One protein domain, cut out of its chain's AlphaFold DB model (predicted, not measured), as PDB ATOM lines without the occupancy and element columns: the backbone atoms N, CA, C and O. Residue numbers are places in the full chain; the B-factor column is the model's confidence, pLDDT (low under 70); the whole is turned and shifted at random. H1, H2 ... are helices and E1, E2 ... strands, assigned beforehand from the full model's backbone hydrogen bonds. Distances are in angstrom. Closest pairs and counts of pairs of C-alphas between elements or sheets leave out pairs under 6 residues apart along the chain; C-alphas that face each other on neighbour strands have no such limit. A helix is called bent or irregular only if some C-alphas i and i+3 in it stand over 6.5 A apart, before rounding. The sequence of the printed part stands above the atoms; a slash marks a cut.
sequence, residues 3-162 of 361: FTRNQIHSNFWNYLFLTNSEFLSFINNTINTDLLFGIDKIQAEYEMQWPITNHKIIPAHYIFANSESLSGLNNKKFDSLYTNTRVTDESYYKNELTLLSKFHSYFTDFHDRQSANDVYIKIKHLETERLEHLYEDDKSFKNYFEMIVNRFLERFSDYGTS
ATOM      1  N   PHE A   3      -8.300 -25.864  -2.966       73.00
ATOM      2  CA  PHE A   3      -6.944 -26.295  -3.260       73.00
ATOM      3  C   PHE A   3      -6.106 -26.023  -2.015       73.00
ATOM      4  O   PHE A   3      -5.594 -24.921  -1.827       73.00
ATOM      5  N   THR A   4      -5.983 -27.011  -1.133       73.31
ATOM      6  CA  THR A   4      -5.173 -26.885   0.080       73.31
ATOM      7  C   THR A   4      -4.061 -27.926   0.105       73.31
ATOM      8  O   THR A   4      -4.308 -29.109  -0.117       73.31
ATOM      9  N   ARG A   5      -2.822 -27.485   0.372       76.25
ATOM     10  CA  ARG A   5      -1.634 -28.360   0.486       76.25
ATOM     11  C   ARG A   5      -1.343 -29.218  -0.754       76.25
ATOM     12  O   ARG A   5      -0.797 -30.314  -0.632       76.25
ATOM     13  N   ASN A   6      -1.676 -28.729  -1.947       74.50
ATOM     14  CA  ASN A   6      -1.358 -29.435  -3.187       74.50
ATOM     15  C   ASN A   6       0.091 -29.176  -3.612       74.50
ATOM     16  O   ASN A   6       0.633 -28.085  -3.409       74.50
ATOM     17  N   GLN A   7       0.693 -30.173  -4.258       73.44
ATOM     18  CA  GLN A   7       1.895 -29.990  -5.065       73.44
ATOM     19  C   GLN A   7       1.470 -29.859  -6.524       73.44
ATOM     20  O   GLN A   7       0.990 -30.817  -7.128       73.44
ATOM     21  N   ILE A   8       1.612 -28.661  -7.079       69.94
ATOM     22  CA  ILE A   8       1.266 -28.365  -8.464       69.94
ATOM     23  C   ILE A   8       2.565 -28.419  -9.272       69.94
ATOM     24  O   ILE A   8       3.388 -27.501  -9.239       69.94
ATOM     25  N   HIS A   9       2.761 -29.538  -9.966       66.06
ATOM     26  CA  HIS A   9       3.890 -29.783 -10.857       66.06
ATOM     27  C   HIS A   9       3.367 -30.296 -12.198       66.06
ATOM     28  O   HIS A   9       2.534 -31.200 -12.232       66.06
ATOM     29  N   SER A  10       3.839 -29.720 -13.300       62.00
ATOM     30  CA  SER A  10       3.484 -30.175 -14.643       62.00
ATOM     31  C   SER A  10       4.662 -30.021 -15.602       62.00
ATOM     32  O   SER A  10       5.402 -29.044 -15.559       62.00
ATOM     33  N   ASN A  11       4.816 -30.984 -16.512       52.06
ATOM     34  CA  ASN A  11       5.797 -30.906 -17.601       52.06
ATOM     35  C   ASN A  11       5.383 -29.893 -18.692       52.06
ATOM     36  O   ASN A  11       6.183 -29.539 -19.560       52.06
ATOM     37  N   PHE A  12       4.140 -29.412 -18.630       56.75
ATOM     38  CA  PHE A  12       3.543 -28.375 -19.473       56.75
ATOM     39  C   PHE A  12       3.045 -27.223 -18.587       56.75
ATOM     40  O   PHE A  12       2.808 -27.431 -17.401       56.75
ATOM     41  N   TRP A  13       2.857 -26.015 -19.120       58.94
ATOM     42  CA  TRP A  13       2.291 -24.909 -18.332       58.94
ATOM     43  C   TRP A  13       0.977 -25.317 -17.658       58.94
ATOM     44  O   TRP A  13       0.065 -25.822 -18.313       58.94
ATOM     45  N   ASN A  14       0.880 -25.088 -16.349       65.00
ATOM     46  CA  ASN A  14      -0.388 -25.206 -15.644       65.00
ATOM     47  C   ASN A  14      -1.228 -23.979 -15.993       65.00
ATOM     48  O   ASN A  14      -0.734 -22.857 -15.895       65.00
ATOM     49  N   TYR A  15      -2.476 -24.181 -16.410       69.06
ATOM     50  CA  TYR A  15      -3.429 -23.089 -16.543       69.06
ATOM     51  C   TYR A  15      -4.482 -23.181 -15.448       69.06
ATOM     52  O   TYR A  15      -5.057 -24.241 -15.202       69.06
ATOM     53  N   LEU A  16      -4.736 -22.057 -14.789       70.19
ATOM     54  CA  LEU A  16      -5.813 -21.918 -13.824       70.19
ATOM     55  C   LEU A  16      -6.708 -20.778 -14.295       70.19
ATOM     56  O   LEU A  16      -6.303 -19.615 -14.286       70.19
ATOM     57  N   PHE A  17      -7.914 -21.142 -14.727       71.06
ATOM     58  CA  PHE A  17      -8.971 -20.198 -15.060       71.06
ATOM     59  C   PHE A  17     -10.046 -20.238 -13.998       71.06
ATOM     60  O   PHE A  17     -10.646 -21.280 -13.738       71.06
ATOM     61  N   LEU A  18     -10.278 -19.084 -13.393       70.25
ATOM     62  CA  LEU A  18     -11.291 -18.894 -12.374       70.25
ATOM     63  C   LEU A  18     -12.344 -17.943 -12.937       70.25
ATOM     64  O   LEU A  18     -12.172 -16.724 -12.960       70.25
ATOM     65  N   THR A  19     -13.428 -18.541 -13.428       72.19
ATOM     66  CA  THR A  19     -14.602 -17.847 -13.964       72.19
ATOM     67  C   THR A  19     -15.806 -18.194 -13.094       72.19
ATOM     68  O   THR A  19     -16.097 -19.376 -12.905       72.19
ATOM     69  N   ASN A  20     -16.518 -17.189 -12.579       70.50
ATOM     70  CA  ASN A  20     -17.766 -17.357 -11.816       70.50
ATOM     71  C   ASN A  20     -17.691 -18.331 -10.618       70.50
ATOM     72  O   ASN A  20     -18.647 -19.055 -10.348       70.50
ATOM     73  N   SER A  21     -16.574 -18.377  -9.884       72.25
ATOM     74  CA  SER A  21     -16.503 -19.153  -8.639       72.25
ATOM     75  C   SER A  21     -17.151 -18.399  -7.477       72.25
ATOM     76  O   SER A  21     -16.761 -17.276  -7.200       72.25
ATOM     77  N   GLU A  22     -18.081 -19.019  -6.751       73.94
ATOM     78  CA  GLU A  22     -18.661 -18.422  -5.527       73.94
ATOM     79  C   GLU A  22     -17.707 -18.486  -4.325       73.94
ATOM     80  O   GLU A  22     -17.797 -17.689  -3.401       73.94
ATOM     81  N   PHE A  23     -16.781 -19.445  -4.335       75.75
ATOM     82  CA  PHE A  23     -15.808 -19.645  -3.268       75.75
ATOM     83  C   PHE A  23     -14.504 -20.209  -3.834       75.75
ATOM     84  O   PHE A  23     -14.527 -21.107  -4.687       75.75
ATOM     85  N   LEU A  24     -13.363 -19.753  -3.318       81.12
ATOM     86  CA  LEU A  24     -12.034 -20.265  -3.643       81.12
ATOM     87  C   LEU A  24     -11.172 -20.276  -2.380       81.12
ATOM     88  O   LEU A  24     -10.944 -19.227  -1.800       81.12
ATOM     89  N   SER A  25     -10.642 -21.437  -2.004       80.25
ATOM     90  CA  SER A  25      -9.578 -21.546  -1.003       80.25
ATOM     91  C   SER A  25      -8.345 -22.121  -1.685       80.25
ATOM     92  O   SER A  25      -8.381 -23.242  -2.191       80.25
ATOM     93  N   PHE A  26      -7.278 -21.335  -1.770       79.69
ATOM     94  CA  PHE A  26      -5.991 -21.675  -2.359       79.69
ATOM     95  C   PHE A  26      -4.900 -21.409  -1.317       79.69
ATOM     96  O   PHE A  26      -4.316 -20.331  -1.278       79.69
ATOM     97  N   ILE A  27      -4.651 -22.375  -0.432       79.88
ATOM     98  CA  ILE A  27      -3.813 -22.188   0.765       79.88
ATOM     99  C   ILE A  27      -2.728 -23.264   0.836       79.88
ATOM    100  O   ILE A  27      -2.994 -24.446   0.605       79.88
ATOM    101  N   ASN A  28      -1.509 -22.881   1.230       78.81
ATOM    102  CA  ASN A  28      -0.377 -23.800   1.422       78.81
ATOM    103  C   ASN A  28      -0.050 -24.669   0.192       78.81
ATOM    104  O   ASN A  28       0.436 -25.789   0.339       78.81
ATOM    105  N   ASN A  29      -0.340 -24.198  -1.022       77.44
ATOM    106  CA  ASN A  29       0.036 -24.927  -2.231       77.44
ATOM    107  C   ASN A  29       1.501 -24.647  -2.571       77.44
ATOM    108  O   ASN A  29       1.979 -23.521  -2.453       77.44
ATOM    109  N   THR A  30       2.201 -25.679  -3.029       75.94
ATOM    110  CA  THR A  30       3.551 -25.546  -3.590       75.94
ATOM    111  C   THR A  30       3.437 -25.614  -5.101       75.94
ATOM    112  O   THR A  30       2.904 -26.579  -5.649       75.94
ATOM    113  N   ILE A  31       3.880 -24.558  -5.772       73.81
ATOM    114  CA  ILE A  31       3.844 -24.445  -7.226       73.81
ATOM    115  C   ILE A  31       5.293 -24.532  -7.692       73.81
ATOM    116  O   ILE A  31       6.118 -23.718  -7.300       73.81
ATOM    117  N   ASN A  32       5.623 -25.544  -8.490       71.94
ATOM    118  CA  ASN A  32       7.004 -25.777  -8.934       71.94
ATOM    119  C   ASN A  32       7.245 -25.322 -10.381       71.94
ATOM    120  O   ASN A  32       8.319 -25.542 -10.932       71.94
ATOM    121  N   THR A  33       6.229 -24.743 -11.019       71.06
ATOM    122  CA  THR A  33       6.211 -24.406 -12.446       71.06
ATOM    123  C   THR A  33       5.500 -23.082 -12.649       71.06
ATOM    124  O   THR A  33       4.505 -22.826 -11.973       71.06
ATOM    125  N   ASP A  34       5.939 -22.282 -13.613       72.88
ATOM    126  CA  ASP A  34       5.221 -21.066 -13.981       72.88
ATOM    127  C   ASP A  34       3.773 -21.366 -14.427       72.88
ATOM    128  O   ASP A  34       3.469 -22.453 -14.938       72.88
ATOM    129  N   LEU A  35       2.862 -20.415 -14.194       71.31
ATOM    130  CA  LEU A  35       1.422 -20.662 -14.256       71.31
ATOM    131  C   LEU A  35       0.708 -19.616 -15.123       71.31
ATOM    132  O   LEU A  35       0.818 -18.407 -14.912       71.31
ATOM    133  N   LEU A  36      -0.052 -20.102 -16.105       73.62
ATOM    134  CA  LEU A  36      -0.961 -19.294 -16.907       73.62
ATOM    135  C   LEU A  36      -2.213 -19.021 -16.069       73.62
ATOM    136  O   LEU A  36      -2.995 -19.932 -15.801       73.62
ATOM    137  N   PHE A  37      -2.398 -17.782 -15.626       75.00
ATOM    138  CA  PHE A  37      -3.454 -17.456 -14.675       75.00
ATOM    139  C   PHE A  37      -4.462 -16.491 -15.296       75.00
ATOM    140  O   PHE A  37      -4.114 -15.412 -15.781       75.00
ATOM    141  N   GLY A  38      -5.729 -16.894 -15.291       73.25
ATOM    142  CA  GLY A  38      -6.848 -16.079 -15.737       73.25
ATOM    143  C   GLY A  38      -7.894 -15.987 -14.640       73.25
ATOM    144  O   GLY A  38      -8.406 -17.008 -14.185       73.25
ATOM    145  N   ILE A  39      -8.229 -14.767 -14.227       75.50
ATOM    146  CA  ILE A  39      -9.321 -14.531 -13.286       75.50
ATOM    147  C   ILE A  39     -10.162 -13.337 -13.722       75.50
ATOM    148  O   ILE A  39      -9.650 -12.234 -13.970       75.50
ATOM    149  N   ASP A  40     -11.471 -13.555 -13.792       71.50
ATOM    150  CA  ASP A  40     -12.416 -12.501 -14.152       71.50
ATOM    151  C   ASP A  40     -12.567 -11.517 -12.992       71.50
ATOM    152  O   ASP A  40     -12.363 -10.309 -13.157       71.50
ATOM    153  N   LYS A  41     -12.840 -12.040 -11.793       75.50
ATOM    154  CA  LYS A  41     -13.001 -11.273 -10.555       75.50
ATOM    155  C   LYS A  41     -12.339 -12.003  -9.394       75.50
ATOM    156  O   LYS A  41     -12.503 -13.209  -9.260       75.50
ATOM    157  N   ILE A  42     -11.613 -11.258  -8.565       76.75
ATOM    158  CA  ILE A  42     -11.169 -11.728  -7.254       76.75
ATOM    159  C   ILE A  42     -12.166 -11.166  -6.241       76.75
ATOM    160  O   ILE A  42     -12.413  -9.962  -6.249       76.75
ATOM    161  N   GLN A  43     -12.788 -12.038  -5.450       78.19
ATOM    162  CA  GLN A  43     -13.809 -11.653  -4.474       78.19
ATOM    163  C   GLN A  43     -13.247 -11.680  -3.047       78.19
ATOM    164  O   GLN A  43     -12.248 -12.352  -2.780       78.19
ATOM    165  N   ALA A  44     -13.902 -10.957  -2.134       73.12
ATOM    166  CA  ALA A  44     -13.503 -10.849  -0.729       73.12
ATOM    167  C   ALA A  44     -13.725 -12.146   0.069       73.12
ATOM    168  O   ALA A  44     -13.284 -12.269   1.202       73.12
ATOM    169  N   GLU A  45     -14.415 -13.124  -0.507       78.81
ATOM    170  CA  GLU A  45     -14.676 -14.433   0.090       78.81
ATOM    171  C   GLU A  45     -13.608 -15.469  -0.289       78.81
ATOM    172  O   GLU A  45     -13.645 -16.606   0.185       78.81
ATOM    173  N   TYR A  46     -12.671 -15.118  -1.174       82.56
ATOM    174  CA  TYR A  46     -11.604 -16.030  -1.569       82.56
ATOM    175  C   TYR A  46     -10.523 -16.035  -0.496       82.56
ATOM    176  O   TYR A  46     -10.082 -14.978  -0.065       82.56
ATOM    177  N   GLU A  47     -10.040 -17.206  -0.104       81.00
ATOM    178  CA  GLU A  47      -8.854 -17.349   0.733       81.00
ATOM    179  C   GLU A  47      -7.679 -17.735  -0.164       81.00
ATOM    180  O   GLU A  47      -7.613 -18.859  -0.658       81.00
ATOM    181  N   MET A  48      -6.744 -16.822  -0.407       79.44
ATOM    182  CA  MET A  48      -5.626 -17.068  -1.308       79.44
ATOM    183  C   MET A  48      -4.297 -16.762  -0.627       79.44
ATOM    184  O   MET A  48      -4.031 -15.639  -0.219       79.44
ATOM    185  N   GLN A  49      -3.432 -17.768  -0.572       75.50
ATOM    186  CA  GLN A  49      -2.010 -17.623  -0.303       75.50
ATOM    187  C   GLN A  49      -1.266 -18.018  -1.571       75.50
ATOM    188  O   GLN A  49      -1.211 -19.198  -1.930       75.50
ATOM    189  N   TRP A  50      -0.720 -17.029  -2.276       70.88
ATOM    190  CA  TRP A  50      -0.013 -17.259  -3.530       70.88
ATOM    191  C   TRP A  50       1.399 -16.669  -3.471       70.88
ATOM    192  O   TRP A  50       1.533 -15.464  -3.269       70.88
ATOM    193  N   PRO A  51       2.461 -17.462  -3.712       66.44
ATOM    194  CA  PRO A  51       3.825 -16.946  -3.784       66.44
ATOM    195  C   PRO A  51       4.054 -16.230  -5.127       66.44
ATOM    196  O   PRO A  51       4.717 -16.750  -6.026       66.44
ATOM    197  N   ILE A  52       3.457 -15.042  -5.305       68.81
ATOM    198  CA  ILE A  52       3.471 -14.306  -6.589       68.81
ATOM    199  C   ILE A  52       4.898 -13.929  -6.993       68.81
ATOM    200  O   ILE A  52       5.206 -13.828  -8.184       68.81
ATOM    201  N   THR A  53       5.781 -13.780  -6.014       63.38
ATOM    202  CA  THR A  53       7.199 -13.465  -6.185       63.38
ATOM    203  C   THR A  53       7.976 -14.524  -6.961       63.38
ATOM    204  O   THR A  53       8.903 -14.172  -7.682       63.38
ATOM    205  N   ASN A  54       7.584 -15.799  -6.884       67.81
ATOM    206  CA  ASN A  54       8.417 -16.906  -7.364       67.81
ATOM    207  C   ASN A  54       8.067 -17.413  -8.770       67.81
ATOM    208  O   ASN A  54       8.783 -18.261  -9.298       67.81
ATOM    209  N   HIS A  55       6.982 -16.923  -9.380       71.94
ATOM    210  CA  HIS A  55       6.459 -17.483 -10.632       71.94
ATOM    211  C   HIS A  55       6.084 -16.408 -11.642       71.94
ATOM    212  O   HIS A  55       5.567 -15.349 -11.276       71.94
ATOM    213  N   LYS A  56       6.273 -16.686 -12.934       73.44
ATOM    214  CA  LYS A  56       5.718 -15.846 -14.003       73.44
ATOM    215  C   LYS A  56       4.193 -15.895 -13.929       73.44
ATOM    216  O   LYS A  56       3.607 -16.966 -13.790       73.44
ATOM    217  N   ILE A  57       3.563 -14.725 -14.008       71.38
ATOM    218  CA  ILE A  57       2.109 -14.602 -14.111       71.38
ATOM    219  C   ILE A  57       1.818 -14.167 -15.534       71.38
ATOM    220  O   ILE A  57       2.245 -13.097 -15.959       71.38
ATOM    221  N   ILE A  58       1.119 -15.020 -16.271       75.75
ATOM    222  CA  ILE A  58       0.825 -14.788 -17.680       75.75
ATOM    223  C   ILE A  58      -0.668 -14.485 -17.819       75.75
ATOM    224  O   ILE A  58      -1.478 -15.333 -17.429       75.75
ATOM    225  N   PRO A  59      -1.051 -13.313 -18.366       78.94
ATOM    226  CA  PRO A  59      -2.442 -12.916 -18.502       78.94
ATOM    227  C   PRO A  59      -3.127 -13.776 -19.554       78.94
ATOM    228  O   PRO A  59      -2.998 -13.597 -20.767       78.94
ATOM    229  N   ALA A  60      -3.896 -14.727 -19.067       76.38
ATOM    230  CA  ALA A  60      -4.413 -15.787 -19.900       76.38
ATOM    231  C   ALA A  60      -5.475 -15.295 -20.913       76.38
ATOM    232  O   ALA A  60      -5.604 -15.834 -22.012       76.38
ATOM    233  N   HIS A  61      -6.145 -14.183 -20.594       73.31
ATOM    234  CA  HIS A  61      -7.089 -13.484 -21.470       73.31
ATOM    235  C   HIS A  61      -6.427 -12.906 -22.737       73.31
ATOM    236  O   HIS A  61      -7.041 -12.915 -23.801       73.31
ATOM    237  N   TYR A  62      -5.171 -12.443 -22.650       74.50
ATOM    238  CA  TYR A  62      -4.416 -11.972 -23.819       74.50
ATOM    239  C   TYR A  62      -4.061 -13.142 -24.741       74.50
ATOM    240  O   TYR A  62      -4.239 -13.064 -25.954       74.50
ATOM    241  N   ILE A  63      -3.594 -14.253 -24.163       74.69
ATOM    242  CA  ILE A  63      -3.175 -15.423 -24.945       74.69
ATOM    243  C   ILE A  63      -4.356 -16.028 -25.697       74.69
ATOM    244  O   ILE A  63      -4.217 -16.370 -26.867       74.69
ATOM    245  N   PHE A  64      -5.533 -16.102 -25.081       72.12
ATOM    246  CA  PHE A  64      -6.729 -16.568 -25.778       72.12
ATOM    247  C   PHE A  64      -7.216 -15.633 -26.881       72.12
ATOM    248  O   PHE A  64      -7.702 -16.117 -27.897       72.12
ATOM    249  N   ALA A  65      -7.088 -14.317 -26.698       69.69
ATOM    250  CA  ALA A  65      -7.507 -13.350 -27.708       69.69
ATOM    251  C   ALA A  65      -6.592 -13.350 -28.947       69.69
ATOM    252  O   ALA A  65      -7.062 -13.061 -30.042       69.69
ATOM    253  N   ASN A  66      -5.308 -13.692 -28.774       67.44
ATOM    254  CA  ASN A  66      -4.276 -13.520 -29.802       67.44
ATOM    255  C   ASN A  66      -3.622 -14.821 -30.298       67.44
ATOM    256  O   ASN A  66      -2.724 -14.757 -31.136       67.44
ATOM    257  N   SER A  67      -4.026 -16.002 -29.811       63.16
ATOM    258  CA  SER A  67      -3.501 -17.285 -30.306       63.16
ATOM    259  C   SER A  67      -4.524 -18.064 -31.132       63.16
ATOM    260  O   SER A  67      -5.624 -18.375 -30.675       63.16
ATOM    261  N   GLU A  68      -4.126 -18.463 -32.343       51.22
ATOM    262  CA  GLU A  68      -4.812 -19.490 -33.130       51.22
ATOM    263  C   GLU A  68      -4.538 -20.870 -32.498       51.22
ATOM    264  O   GLU A  68      -3.659 -21.627 -32.904       51.22
ATOM    265  N   SER A  69      -5.293 -21.194 -31.450       54.34
ATOM    266  CA  SER A  69      -5.239 -22.441 -30.675       54.34
ATOM    267  C   SER A  69      -4.006 -22.630 -29.764       54.34
ATOM    268  O   SER A  69      -2.850 -22.674 -30.183       54.34
ATOM    269  N   LEU A  70      -4.276 -22.896 -28.482       58.81
ATOM    270  CA  LEU A  70      -3.281 -23.333 -27.488       58.81
ATOM    271  C   LEU A  70      -2.628 -24.686 -27.820       58.81
ATOM    272  O   LEU A  70      -1.620 -25.049 -27.218       58.81
ATOM    273  N   SER A  71      -3.192 -25.434 -28.773       56.59
ATOM    274  CA  SER A  71      -2.830 -26.823 -29.067       56.59
ATOM    275  C   SER A  71      -1.409 -27.014 -29.626       56.59
ATOM    276  O   SER A  71      -0.883 -28.123 -29.576       56.59
ATOM    277  N   GLY A  72      -0.759 -25.945 -30.112       56.78
ATOM    278  CA  GLY A  72       0.583 -25.985 -30.720       56.78
ATOM    279  C   GLY A  72       1.701 -25.276 -29.941       56.78
ATOM    280  O   GLY A  72       2.832 -25.184 -30.437       56.78
ATOM    281  N   LEU A  73       1.415 -24.736 -28.753       61.56
ATOM    282  CA  LEU A  73       2.381 -23.960 -27.979       61.56
ATOM    283  C   LEU A  73       3.140 -24.857 -26.986       61.56
ATOM    284  O   LEU A  73       2.592 -25.337 -26.000       61.56
ATOM    285  N   ASN A  74       4.433 -25.074 -27.244       68.06
ATOM    286  CA  ASN A  74       5.336 -25.757 -26.313       68.06
ATOM    287  C   ASN A  74       6.001 -24.762 -25.343       68.06
ATOM    288  O   ASN A  74       5.961 -23.549 -25.565       68.06
ATOM    289  N   ASN A  75       6.669 -25.269 -24.296       68.69
ATOM    290  CA  ASN A  75       7.254 -24.409 -23.259       68.69
ATOM    291  C   ASN A  75       8.240 -23.367 -23.810       68.69
ATOM    292  O   ASN A  75       8.214 -22.220 -23.383       68.69
ATOM    293  N   LYS A  76       9.033 -23.729 -24.828       72.00
ATOM    294  CA  LYS A  76       9.997 -22.820 -25.471       72.00
ATOM    295  C   LYS A  76       9.325 -21.674 -26.232       72.00
ATOM    296  O   LYS A  76       9.771 -20.538 -26.125       72.00
ATOM    297  N   LYS A  77       8.266 -21.959 -26.999       70.62
ATOM    298  CA  LYS A  77       7.496 -20.924 -27.708       70.62
ATOM    299  C   LYS A  77       6.805 -19.986 -26.717       70.62
ATOM    300  O   LYS A  77       6.824 -18.778 -26.924       70.62
ATOM    301  N   PHE A  78       6.269 -20.526 -25.626       69.62
ATOM    302  CA  PHE A  78       5.676 -19.737 -24.546       69.62
ATOM    303  C   PHE A  78       6.680 -18.824 -23.848       69.62
ATOM    304  O   PHE A  78       6.408 -17.638 -23.714       69.62
ATOM    305  N   ASP A  79       7.846 -19.342 -23.459       72.69
ATOM    306  CA  ASP A  79       8.900 -18.511 -22.875       72.69
ATOM    307  C   ASP A  79       9.344 -17.423 -23.852       72.69
ATOM    308  O   ASP A  79       9.512 -16.276 -23.452       72.69
ATOM    309  N   SER A  80       9.477 -17.742 -25.144       73.75
ATOM    310  CA  SER A  80       9.832 -16.735 -26.149       73.75
ATOM    311  C   SER A  80       8.756 -15.660 -26.324       73.75
ATOM    312  O   SER A  80       9.099 -14.490 -26.453       73.75
ATOM    313  N   LEU A  81       7.468 -16.028 -26.268       72.06
ATOM    314  CA  LEU A  81       6.358 -15.075 -26.279       72.06
ATOM    315  C   LEU A  81       6.421 -14.199 -25.029       72.06
ATOM    316  O   LEU A  81       6.546 -12.990 -25.150       72.06
ATOM    317  N   TYR A  82       6.463 -14.803 -23.839       74.31
ATOM    318  CA  TYR A  82       6.565 -14.071 -22.578       74.31
ATOM    319  C   TYR A  82       7.749 -13.101 -22.570       74.31
ATOM    320  O   TYR A  82       7.603 -11.954 -22.184       74.31
ATOM    321  N   THR A  83       8.925 -13.523 -23.021       75.44
ATOM    322  CA  THR A  83      10.123 -12.679 -22.933       75.44
ATOM    323  C   THR A  83      10.111 -11.560 -23.979       75.44
ATOM    324  O   THR A  83      10.508 -10.440 -23.674       75.44
ATOM    325  N   ASN A  84       9.621 -11.829 -25.195       75.88
ATOM    326  CA  ASN A  84       9.699 -10.871 -26.302       75.88
ATOM    327  C   ASN A  84       8.486  -9.939 -26.401       75.88
ATOM    328  O   ASN A  84       8.640  -8.825 -26.895       75.88
ATOM    329  N   THR A  85       7.288 -10.370 -25.984       81.44
ATOM    330  CA  THR A  85       6.044  -9.591 -26.153       81.44
ATOM    331  C   THR A  85       5.613  -8.857 -24.894       81.44
ATOM    332  O   THR A  85       4.851  -7.901 -24.987       81.44
ATOM    333  N   ARG A  86       6.087  -9.277 -23.714       82.94
ATOM    334  CA  ARG A  86       5.573  -8.801 -22.423       82.94
ATOM    335  C   ARG A  86       5.605  -7.294 -22.239       82.94
ATOM    336  O   ARG A  86       4.650  -6.723 -21.720       82.94
ATOM    337  N   VAL A  87       6.705  -6.677 -22.652       87.00
ATOM    338  CA  VAL A  87       6.920  -5.233 -22.516       87.00
ATOM    339  C   VAL A  87       6.881  -4.496 -23.843       87.00
ATOM    340  O   VAL A  87       6.865  -3.272 -23.824       87.00
ATOM    341  N   THR A  88       6.847  -5.196 -24.975       87.75
ATOM    342  CA  THR A  88       6.807  -4.585 -26.312       87.75
ATOM    343  C   THR A  88       5.369  -4.392 -26.793       87.75
ATOM    344  O   THR A  88       5.014  -3.308 -27.259       87.75
ATOM    345  N   ASP A  89       4.506  -5.395 -26.593       89.50
ATOM    346  CA  ASP A  89       3.080  -5.327 -26.903       89.50
ATOM    347  C   ASP A  89       2.325  -4.607 -25.776       89.50
ATOM    348  O   ASP A  89       2.238  -5.070 -24.635       89.50
ATOM    349  N   GLU A  90       1.737  -3.459 -26.112       89.69
ATOM    350  CA  GLU A  90       1.002  -2.625 -25.161       89.69
ATOM    351  C   GLU A  90      -0.216  -3.344 -24.556       89.69
ATOM    352  O   GLU A  90      -0.536  -3.155 -23.380       89.69
ATOM    353  N   SER A  91      -0.896  -4.182 -25.341       88.25
ATOM    354  CA  SER A  91      -2.052  -4.954 -24.889       88.25
ATOM    355  C   SER A  91      -1.629  -6.085 -23.956       88.25
ATOM    356  O   SER A  91      -2.312  -6.322 -22.957       88.25
ATOM    357  N   TYR A  92      -0.502  -6.754 -24.219       87.75
ATOM    358  CA  TYR A  92       0.050  -7.744 -23.290       87.75
ATOM    359  C   TYR A  92       0.391  -7.077 -21.956       87.75
ATOM    360  O   TYR A  92      -0.116  -7.489 -20.909       87.75
ATOM    361  N   TYR A  93       1.196  -6.011 -22.011       90.75
ATOM    362  CA  TYR A  93       1.637  -5.245 -20.848       90.75
ATOM    363  C   TYR A  93       0.450  -4.798 -19.982       90.75
ATOM    364  O   TYR A  93       0.420  -5.052 -18.776       90.75
ATOM    365  N   LYS A  94      -0.579  -4.195 -20.596       91.25
ATOM    366  CA  LYS A  94      -1.789  -3.734 -19.894       91.25
ATOM    367  C   LYS A  94      -2.562  -4.875 -19.233       91.25
ATOM    368  O   LYS A  94      -3.085  -4.690 -18.134       91.25
ATOM    369  N   ASN A  95      -2.648  -6.039 -19.876       88.94
ATOM    370  CA  ASN A  95      -3.337  -7.192 -19.301       88.94
ATOM    371  C   ASN A  95      -2.567  -7.795 -18.116       88.94
ATOM    372  O   ASN A  95      -3.190  -8.111 -17.102       88.94
ATOM    373  N   GLU A  96      -1.236  -7.922 -18.199       88.75
ATOM    374  CA  GLU A  96      -0.424  -8.389 -17.062       88.75
ATOM    375  C   GLU A  96      -0.503  -7.394 -15.898       88.75
ATOM    376  O   GLU A  96      -0.773  -7.797 -14.766       88.75
ATOM    377  N   LEU A  97      -0.381  -6.093 -16.181       91.69
ATOM    378  CA  LEU A  97      -0.527  -5.033 -15.185       91.69
ATOM    379  C   LEU A  97      -1.903  -5.077 -14.506       91.69
ATOM    380  O   LEU A  97      -1.992  -5.003 -13.286       91.69
ATOM    381  N   THR A  98      -2.980  -5.246 -15.276       90.69
ATOM    382  CA  THR A  98      -4.344  -5.354 -14.734       90.69
ATOM    383  C   THR A  98      -4.481  -6.566 -13.820       90.69
ATOM    384  O   THR A  98      -5.086  -6.472 -12.753       90.69
ATOM    385  N   LEU A  99      -3.915  -7.706 -14.217       88.38
ATOM    386  CA  LEU A  99      -3.960  -8.921 -13.418       88.38
ATOM    387  C   LEU A  99      -3.208  -8.754 -12.093       88.38
ATOM    388  O   LEU A  99      -3.750  -9.081 -11.038       88.38
ATOM    389  N   LEU A 100      -1.999  -8.190 -12.131       90.94
ATOM    390  CA  LEU A 100      -1.229  -7.879 -10.927       90.94
ATOM    391  C   LEU A 100      -1.963  -6.871 -10.032       90.94
ATOM    392  O   LEU A 100      -2.032  -7.075  -8.825       90.94
ATOM    393  N   SER A 101      -2.585  -5.837 -10.603       91.62
ATOM    394  CA  SER A 101      -3.382  -4.866  -9.844       91.62
ATOM    395  C   SER A 101      -4.559  -5.517  -9.114       91.62
ATOM    396  O   SER A 101      -4.812  -5.174  -7.963       91.62
ATOM    397  N   LYS A 102      -5.240  -6.504  -9.722       89.50
ATOM    398  CA  LYS A 102      -6.300  -7.268  -9.035       89.50
ATOM    399  C   LYS A 102      -5.756  -8.001  -7.805       89.50
ATOM    400  O   LYS A 102      -6.384  -7.954  -6.750       89.50
ATOM    401  N   PHE A 103      -4.596  -8.652  -7.925       89.12
ATOM    402  CA  PHE A 103      -3.948  -9.315  -6.789       89.12
ATOM    403  C   PHE A 103      -3.531  -8.323  -5.704       89.12
ATOM    404  O   PHE A 103      -3.771  -8.570  -4.527       89.12
ATOM    405  N   HIS A 104      -2.939  -7.193  -6.092       91.00
ATOM    406  CA  HIS A 104      -2.533  -6.151  -5.156       91.00
ATOM    407  C   HIS A 104      -3.725  -5.625  -4.345       91.00
ATOM    408  O   HIS A 104      -3.650  -5.557  -3.119       91.00
ATOM    409  N   SER A 105      -4.831  -5.286  -5.020       91.00
ATOM    410  CA  SER A 105      -6.070  -4.854  -4.364       91.00
ATOM    411  C   SER A 105      -6.585  -5.913  -3.398       91.00
ATOM    412  O   SER A 105      -6.805  -5.601  -2.236       91.00
ATOM    413  N   TYR A 106      -6.660  -7.173  -3.834       89.94
ATOM    414  CA  TYR A 106      -7.080  -8.276  -2.974       89.94
ATOM    415  C   TYR A 106      -6.233  -8.384  -1.697       89.94
ATOM    416  O   TYR A 106      -6.778  -8.356  -0.600       89.94
ATOM    417  N   PHE A 107      -4.901  -8.445  -1.798       89.50
ATOM    418  CA  PHE A 107      -4.061  -8.564  -0.598       89.50
ATOM    419  C   PHE A 107      -4.138  -7.331   0.308       89.50
ATOM    420  O   PHE A 107      -4.049  -7.462   1.528       89.50
ATOM    421  N   THR A 108      -4.350  -6.147  -0.272       89.12
ATOM    422  CA  THR A 108      -4.574  -4.912   0.490       89.12
ATOM    423  C   THR A 108      -5.879  -4.985   1.284       89.12
ATOM    424  O   THR A 108      -5.874  -4.715   2.484       89.12
ATOM    425  N   ASP A 109      -6.970  -5.412   0.641       88.94
ATOM    426  CA  ASP A 109      -8.297  -5.541   1.255       88.94
ATOM    427  C   ASP A 109      -8.308  -6.589   2.382       88.94
ATOM    428  O   ASP A 109      -9.002  -6.431   3.383       88.94
ATOM    429  N   PHE A 110      -7.487  -7.636   2.256       86.94
ATOM    430  CA  PHE A 110      -7.296  -8.675   3.275       86.94
ATOM    431  C   PHE A 110      -6.264  -8.328   4.354       86.94
ATOM    432  O   PHE A 110      -5.986  -9.153   5.226       86.94
ATOM    433  N   HIS A 111      -5.677  -7.130   4.309       87.12
ATOM    434  CA  HIS A 111      -4.605  -6.696   5.205       87.12
ATOM    435  C   HIS A 111      -3.345  -7.593   5.191       87.12
ATOM    436  O   HIS A 111      -2.525  -7.525   6.112       87.12
ATOM    437  N   ASP A 112      -3.125  -8.378   4.129       88.56
ATOM    438  CA  ASP A 112      -1.863  -9.088   3.891       88.56
ATOM    439  C   ASP A 112      -0.854  -8.143   3.228       88.56
ATOM    440  O   ASP A 112      -0.621  -8.141   2.016       88.56
ATOM    441  N   ARG A 113      -0.245  -7.300   4.064       86.50
ATOM    442  CA  ARG A 113       0.703  -6.269   3.622       86.50
ATOM    443  C   ARG A 113       1.945  -6.842   2.951       86.50
ATOM    444  O   ARG A 113       2.509  -6.188   2.080       86.50
ATOM    445  N   GLN A 114       2.396  -8.026   3.366       88.50
ATOM    446  CA  GLN A 114       3.592  -8.631   2.788       88.50
ATOM    447  C   GLN A 114       3.318  -9.033   1.338       88.50
ATOM    448  O   GLN A 114       4.027  -8.579   0.443       88.50
ATOM    449  N   SER A 115       2.240  -9.783   1.103       89.06
ATOM    450  CA  SER A 115       1.847 -10.183  -0.250       89.06
ATOM    451  C   SER A 115       1.470  -8.976  -1.116       89.06
ATOM    452  O   SER A 115       1.840  -8.925  -2.287       89.06
ATOM    453  N   ALA A 116       0.795  -7.965  -0.554       90.00
ATOM    454  CA  ALA A 116       0.487  -6.729  -1.277       90.00
ATOM    455  C   ALA A 116       1.766  -6.015  -1.753       90.00
ATOM    456  O   ALA A 116       1.892  -5.707  -2.939       90.00
ATOM    457  N   ASN A 117       2.751  -5.828  -0.867       90.75
ATOM    458  CA  ASN A 117       4.031  -5.206  -1.216       90.75
ATOM    459  C   ASN A 117       4.807  -6.018  -2.259       90.75
ATOM    460  O   ASN A 117       5.355  -5.445  -3.198       90.75
ATOM    461  N   ASP A 118       4.811  -7.343  -2.143       90.50
ATOM    462  CA  ASP A 118       5.456  -8.239  -3.102       90.50
ATOM    463  C   ASP A 118       4.863  -8.094  -4.517       90.50
ATOM    464  O   ASP A 118       5.594  -8.016  -5.513       90.50
ATOM    465  N   VAL A 119       3.533  -7.998  -4.625       91.62
ATOM    466  CA  VAL A 119       2.853  -7.732  -5.902       91.62
ATOM    467  C   VAL A 119       3.158  -6.325  -6.405       91.62
ATOM    468  O   VAL A 119       3.413  -6.149  -7.597       91.62
ATOM    469  N   TYR A 120       3.170  -5.330  -5.517       92.44
ATOM    470  CA  TYR A 120       3.504  -3.951  -5.866       92.44
ATOM    471  C   TYR A 120       4.912  -3.839  -6.461       92.44
ATOM    472  O   TYR A 120       5.092  -3.233  -7.516       92.44
ATOM    473  N   ILE A 121       5.905  -4.480  -5.839       92.50
ATOM    474  CA  ILE A 121       7.279  -4.534  -6.353       92.50
ATOM    475  C   ILE A 121       7.291  -5.146  -7.758       92.50
ATOM    476  O   ILE A 121       7.948  -4.618  -8.651       92.50
ATOM    477  N   LYS A 122       6.523  -6.216  -7.989       91.62
ATOM    478  CA  LYS A 122       6.434  -6.864  -9.304       91.62
ATOM    479  C   LYS A 122       5.788  -5.976 -10.369       91.62
ATOM    480  O   LYS A 122       6.267  -5.950 -11.502       91.62
ATOM    481  N   ILE A 123       4.746  -5.225 -10.005       93.44
ATOM    482  CA  ILE A 123       4.146  -4.192 -10.864       93.44
ATOM    483  C   ILE A 123       5.208  -3.162 -11.253       93.44
ATOM    484  O   ILE A 123       5.383  -2.866 -12.431       93.44
ATOM    485  N   LYS A 124       5.964  -2.656 -10.275       95.06
ATOM    486  CA  LYS A 124       7.000  -1.648 -10.511       95.06
ATOM    487  C   LYS A 124       8.190  -2.163 -11.311       95.06
ATOM    488  O   LYS A 124       8.731  -1.421 -12.131       95.06
ATOM    489  N   HIS A 125       8.547  -3.431 -11.157       93.81
ATOM    490  CA  HIS A 125       9.545  -4.076 -12.003       93.81
ATOM    491  C   HIS A 125       9.064  -4.151 -13.462       93.81
ATOM    492  O   HIS A 125       9.789  -3.740 -14.364       93.81
ATOM    493  N   LEU A 126       7.810  -4.563 -13.699       92.50
ATOM    494  CA  LEU A 126       7.202  -4.580 -15.036       92.50
ATOM    495  C   LEU A 126       7.146  -3.172 -15.667       92.50
ATOM    496  O   LEU A 126       7.474  -3.009 -16.841       92.50
ATOM    497  N   GLU A 127       6.778  -2.147 -14.895       94.25
ATOM    498  CA  GLU A 127       6.823  -0.743 -15.340       94.25
ATOM    499  C   GLU A 127       8.253  -0.304 -15.702       94.25
ATOM    500  O   GLU A 127       8.455   0.397 -16.693       94.25
ATOM    501  N   THR A 128       9.254  -0.726 -14.922       94.81
ATOM    502  CA  THR A 128      10.668  -0.392 -15.157       94.81
ATOM    503  C   THR A 128      11.192  -1.040 -16.439       94.81
ATOM    504  O   THR A 128      11.837  -0.360 -17.234       94.81
ATOM    505  N   GLU A 129      10.873  -2.314 -16.680       93.25
ATOM    506  CA  GLU A 129      11.208  -3.005 -17.933       93.25
ATOM    507  C   GLU A 129      10.529  -2.336 -19.144       93.25
ATOM    508  O   GLU A 129      11.148  -2.154 -20.193       93.25
ATOM    509  N   ARG A 130       9.265  -1.908 -19.007       93.94
ATOM    510  CA  ARG A 130       8.564  -1.165 -20.069       93.94
ATOM    511  C   ARG A 130       9.230   0.181 -20.351       93.94
ATOM    512  O   ARG A 130       9.348   0.546 -21.516       93.94
ATOM    513  N   LEU A 131       9.666   0.911 -19.326       94.50
ATOM    514  CA  LEU A 131      10.390   2.177 -19.497       94.50
ATOM    515  C   LEU A 131      11.738   1.992 -20.194       94.50
ATOM    516  O   LEU A 131      12.122   2.845 -20.990       94.50
ATOM    517  N   GLU A 132      12.438   0.891 -19.923       94.00
ATOM    518  CA  GLU A 132      13.676   0.549 -20.625       94.00
ATOM    519  C   GLU A 132      13.422   0.350 -22.120       94.00
ATOM    520  O   GLU A 132      14.073   0.997 -22.937       94.00
ATOM    521  N   HIS A 133      12.402  -0.428 -22.480       93.44
ATOM    522  CA  HIS A 133      12.023  -0.602 -23.880       93.44
ATOM    523  C   HIS A 133      11.553   0.714 -24.539       93.44
ATOM    524  O   HIS A 133      11.986   1.046 -25.638       93.44
ATOM    525  N   LEU A 134      10.743   1.525 -23.849       92.62
ATOM    526  CA  LEU A 134      10.327   2.844 -24.351       92.62
ATOM    527  C   LEU A 134      11.511   3.800 -24.556       92.62
ATOM    528  O   LEU A 134      11.461   4.658 -25.435       92.62
ATOM    529  N   TYR A 135      12.566   3.678 -23.750       94.44
ATOM    530  CA  TYR A 135      13.799   4.439 -23.932       94.44
ATOM    531  C   TYR A 135      14.629   3.937 -25.123       94.44
ATOM    532  O   TYR A 135      15.269   4.740 -25.804       94.44
ATOM    533  N   GLU A 136      14.631   2.628 -25.385       93.50
ATOM    534  CA  GLU A 136      15.266   2.058 -26.578       93.50
ATOM    535  C   GLU A 136      14.604   2.562 -27.866       93.50
ATOM    536  O   GLU A 136      15.319   2.931 -28.804       93.50
ATOM    537  N   ASP A 137      13.271   2.646 -27.869       92.56
ATOM    538  CA  ASP A 137      12.472   3.165 -28.983       92.56
ATOM    539  C   ASP A 137      12.603   4.693 -29.136       92.56
ATOM    540  O   ASP A 137      12.821   5.198 -30.239       92.56
ATOM    541  N   ASP A 138      12.504   5.439 -28.030       93.88
ATOM    542  CA  ASP A 138      12.665   6.895 -27.977       93.88
ATOM    543  C   ASP A 138      13.649   7.306 -26.874       93.88
ATOM    544  O   ASP A 138      13.316   7.380 -25.683       93.88
ATOM    545  N   LYS A 139      14.865   7.673 -27.299       94.56
ATOM    546  CA  LYS A 139      15.990   8.078 -26.438       94.56
ATOM    547  C   LYS A 139      15.834   9.478 -25.833       94.56
ATOM    548  O   LYS A 139      16.810  10.223 -25.698       94.56
ATOM    549  N   SER A 140      14.619   9.856 -25.456       95.50
ATOM    550  CA  SER A 140      14.337  11.128 -24.806       95.50
ATOM    551  C   SER A 140      14.916  11.179 -23.386       95.50
ATOM    552  O   SER A 140      14.999  10.178 -22.667       95.50
ATOM    553  N   PHE A 141      15.294  12.385 -22.942       94.06
ATOM    554  CA  PHE A 141      15.757  12.607 -21.565       94.06
ATOM    555  C   PHE A 141      14.697  12.206 -20.532       94.06
ATOM    556  O   PHE A 141      15.043  11.722 -19.458       94.06
ATOM    557  N   LYS A 142      13.413  12.377 -20.867       94.31
ATOM    558  CA  LYS A 142      12.293  11.994 -20.007       94.31
ATOM    559  C   LYS A 142      12.301  10.488 -19.729       94.31
ATOM    560  O   LYS A 142      12.364  10.110 -18.565       94.31
ATOM    561  N   ASN A 143      12.309   9.657 -20.775       92.31
ATOM    562  CA  ASN A 143      12.296   8.195 -20.633       92.31
ATOM    563  C   ASN A 143      13.545   7.702 -19.888       92.31
ATOM    564  O   ASN A 143      13.446   6.883 -18.975       92.31
ATOM    565  N   TYR A 144      14.712   8.276 -20.206       94.38
ATOM    566  CA  TYR A 144      15.951   8.000 -19.480       94.38
ATOM    567  C   TYR A 144      15.821   8.316 -17.986       94.38
ATOM    568  O   TYR A 144      16.145   7.485 -17.138       94.38
ATOM    569  N   PHE A 145      15.351   9.518 -17.649       94.38
ATOM    570  CA  PHE A 145      15.257   9.962 -16.266       94.38
ATOM    571  C   PHE A 145      14.241   9.133 -15.470       94.38
ATOM    572  O   PHE A 145      14.563   8.692 -14.370       94.38
ATOM    573  N   GLU A 146      13.059   8.860 -16.030       94.75
ATOM    574  CA  GLU A 146      12.036   8.013 -15.397       94.75
ATOM    575  C   GLU A 146      12.561   6.592 -15.129       94.75
ATOM    576  O   GLU A 146      12.419   6.082 -14.014       94.75
ATOM    577  N   MET A 147      13.254   5.983 -16.099       95.50
ATOM    578  CA  MET A 147      13.896   4.674 -15.929       95.50
ATOM    579  C   MET A 147      14.948   4.694 -14.808       95.50
ATOM    580  O   MET A 147      14.971   3.806 -13.953       95.50
ATOM    581  N   ILE A 148      15.823   5.704 -14.787       94.75
ATOM    582  CA  ILE A 148      16.879   5.824 -13.773       94.75
ATOM    583  C   ILE A 148      16.291   6.030 -12.376       94.75
ATOM    584  O   ILE A 148      16.766   5.408 -11.424       94.75
ATOM    585  N   VAL A 149      15.250   6.854 -12.241       93.56
ATOM    586  CA  VAL A 149      14.556   7.053 -10.961       93.56
ATOM    587  C   VAL A 149      13.931   5.746 -10.479       93.56
ATOM    588  O   VAL A 149      14.106   5.394  -9.315       93.56
ATOM    589  N   ASN A 150      13.276   4.979 -11.352       94.19
ATOM    590  CA  ASN A 150      12.693   3.698 -10.957       94.19
ATOM    591  C   ASN A 150      13.749   2.682 -10.506       94.19
ATOM    592  O   ASN A 150      13.609   2.100  -9.432       94.19
ATOM    593  N   ARG A 151      14.857   2.544 -11.242       95.38
ATOM    594  CA  ARG A 151      15.992   1.696 -10.825       95.38
ATOM    595  C   ARG A 151      16.610   2.154  -9.502       95.38
ATOM    596  O   ARG A 151      17.032   1.339  -8.682       95.38
ATOM    597  N   PHE A 152      16.666   3.465  -9.271       94.12
ATOM    598  CA  PHE A 152      17.117   4.027  -8.001       94.12
ATOM    599  C   PHE A 152      16.186   3.618  -6.846       94.12
ATOM    600  O   PHE A 152      16.663   3.123  -5.822       94.12
ATOM    601  N   LEU A 153      14.869   3.762  -7.015       93.88
ATOM    602  CA  LEU A 153      13.879   3.374  -6.005       93.88
ATOM    603  C   LEU A 153      13.885   1.864  -5.737       93.88
ATOM    604  O   LEU A 153      13.867   1.440  -4.584       93.88
ATOM    605  N   GLU A 154      13.985   1.035  -6.771       94.06
ATOM    606  CA  GLU A 154      14.150  -0.416  -6.631       94.06
ATOM    607  C   GLU A 154      15.356  -0.748  -5.740       94.06
ATOM    608  O   GLU A 154      15.268  -1.457  -4.728       94.06
ATOM    609  N   ARG A 155      16.514  -0.171  -6.082       93.31
ATOM    610  CA  ARG A 155      17.779  -0.480  -5.424       93.31
ATOM    611  C   ARG A 155      17.789  -0.087  -3.954       93.31
ATOM    612  O   ARG A 155      18.383  -0.817  -3.158       93.31
ATOM    613  N   PHE A 156      17.173   1.035  -3.596       92.94
ATOM    614  CA  PHE A 156      17.326   1.632  -2.268       92.94
ATOM    615  C   PHE A 156      16.098   1.520  -1.363       92.94
ATOM    616  O   PHE A 156      16.268   1.559  -0.145       92.94
ATOM    617  N   SER A 157      14.896   1.345  -1.914       91.56
ATOM    618  CA  SER A 157      13.651   1.342  -1.134       91.56
ATOM    619  C   SER A 157      12.645   0.254  -1.515       91.56
ATOM    620  O   SER A 157      11.549   0.263  -0.959       91.56
ATOM    621  N   ASP A 158      12.977  -0.657  -2.440       92.44
ATOM    622  CA  ASP A 158      12.009  -1.603  -3.028       92.44
ATOM    623  C   ASP A 158      10.766  -0.859  -3.537       92.44
ATOM    624  O   ASP A 158       9.632  -1.133  -3.142       92.44
ATOM    625  N   TYR A 159      11.007   0.183  -4.338       90.75
ATOM    626  CA  TYR A 159       9.979   1.102  -4.838       90.75
ATOM    627  C   TYR A 159       9.164   1.813  -3.754       90.75
ATOM    628  O   TYR A 159       8.062   2.295  -3.998       90.75
ATOM    629  N   GLY A 160       9.719   1.927  -2.552       88.25
ATOM    630  CA  GLY A 160       9.091   2.611  -1.434       88.25
ATOM    631  C   GLY A 160       8.371   1.695  -0.440       88.25
ATOM    632  O   GLY A 160       7.758   2.183   0.506       88.25
ATOM    633  N   THR A 161       8.454   0.378  -0.610       89.44
ATOM    634  CA  THR A 161       7.785  -0.585   0.283       89.44
ATOM    635  C   THR A 161       8.603  -0.915   1.536       89.44
ATOM    636  O   THR A 161       8.037  -1.345   2.544       89.44
ATOM    637  N   SER A 162       9.923  -0.671   1.518       90.81
ATOM    638  CA  SER A 162      10.854  -1.101   2.571       90.81
ATOM    639  C   SER A 162      11.676   0.053   3.177       90.81
ATOM    640  O   SER A 162      12.778   0.361   2.708       90.81
TER     641      SER A 162
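AT A GLANCE: This is residues 3 to 162 of the 361 residues of an uncharacterized protein of Winogradskyella psychrotolerans RS-3 (UniProt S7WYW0). Residues 3 to 59 wind in three loose stacked turns, with the small strands E1, E3 and E4 along one side and E2 on another; H3 packs across the last turn, and H3, H4 and H5 stand side by side in a row leading away from it. H1 and H2 lie toward one end of H3, and residues 67 to 72, between H1 and H2, stick out. The printed part has 160 residues, mostly helix, in the order E1 E2 E3 E4 H1 H2 H3 H4 H5, with the sheet order E1 E3 E4, E1 and E3 parallel. It is compact, with a radius of gyration of the C-alphas of 16.7 A and spans of 49 by 41 by 25 A.

IN THESE COORDINATES: E1 is residues 14 to 18, from C-alpha 14 at (-0.388, -25.206, -15.644); E2 is 25 to 27, E3 35 to 39 and E4 57 to 59. H1 is residues 60 to 66 and H2 75 to 85. H3, residues 90 to 109, is 28.2 A long; H4, 113 to 137, 35.9 A; H5, 141 to 160, 23.4 A, ending with C-alpha 160 at (9.091, 2.611, -1.434). H5 is irregular, C-alphas 156 and 159 being 7.8 A apart, with a kink of 88 degrees near residue 154.

HOW THE PARTS SIT: In E1 and E3, N 16 and O 36 are 2.9 A apart, within hydrogen-bond range. E3 and E4 meet only at a point, C-alphas 36 and 58 facing each other at 4.9 A. E2 pairs with no named strand; residues 26 to 27 of it pair with 3 to 4, and 25 to 26 with 47 to 48, both parallel. H3 is on the sheet at a height of 9.3 A, across the strands; H1 stands up from the opposite face. H1 touches H3 with residues 91 to 95 of H3 alone, closest C-alphas Tyr 62 and Tyr 92, 6.2 A. H2 and H3 are close but not clearly touching, closest C-alphas Thr 85 and Tyr 92, 6.9 A. H3 and H4 form a hairpin, opposite ways at a shallow tilt of 18 degrees, closest C-alphas His 104 and Ala 116, 4.9 A. H4 and H5 form another, opposite ways at 21 degrees, closest C-alphas Tyr 135 and Asn 143, 5.2 A. Each O i to N i+4 pair is within hydrogen-bond range in H1 to H4, and 14 of 16 in H5.

THE WHOLE: The C-alphas of Arg 5 and Phe 141, the two farthest apart, are 49.7 A apart. The printed part has no cut, and the link E3 to E4 is long. The pLDDT is under 70 at residues 8 to 15, 51 to 54, 65 to 75 and 78.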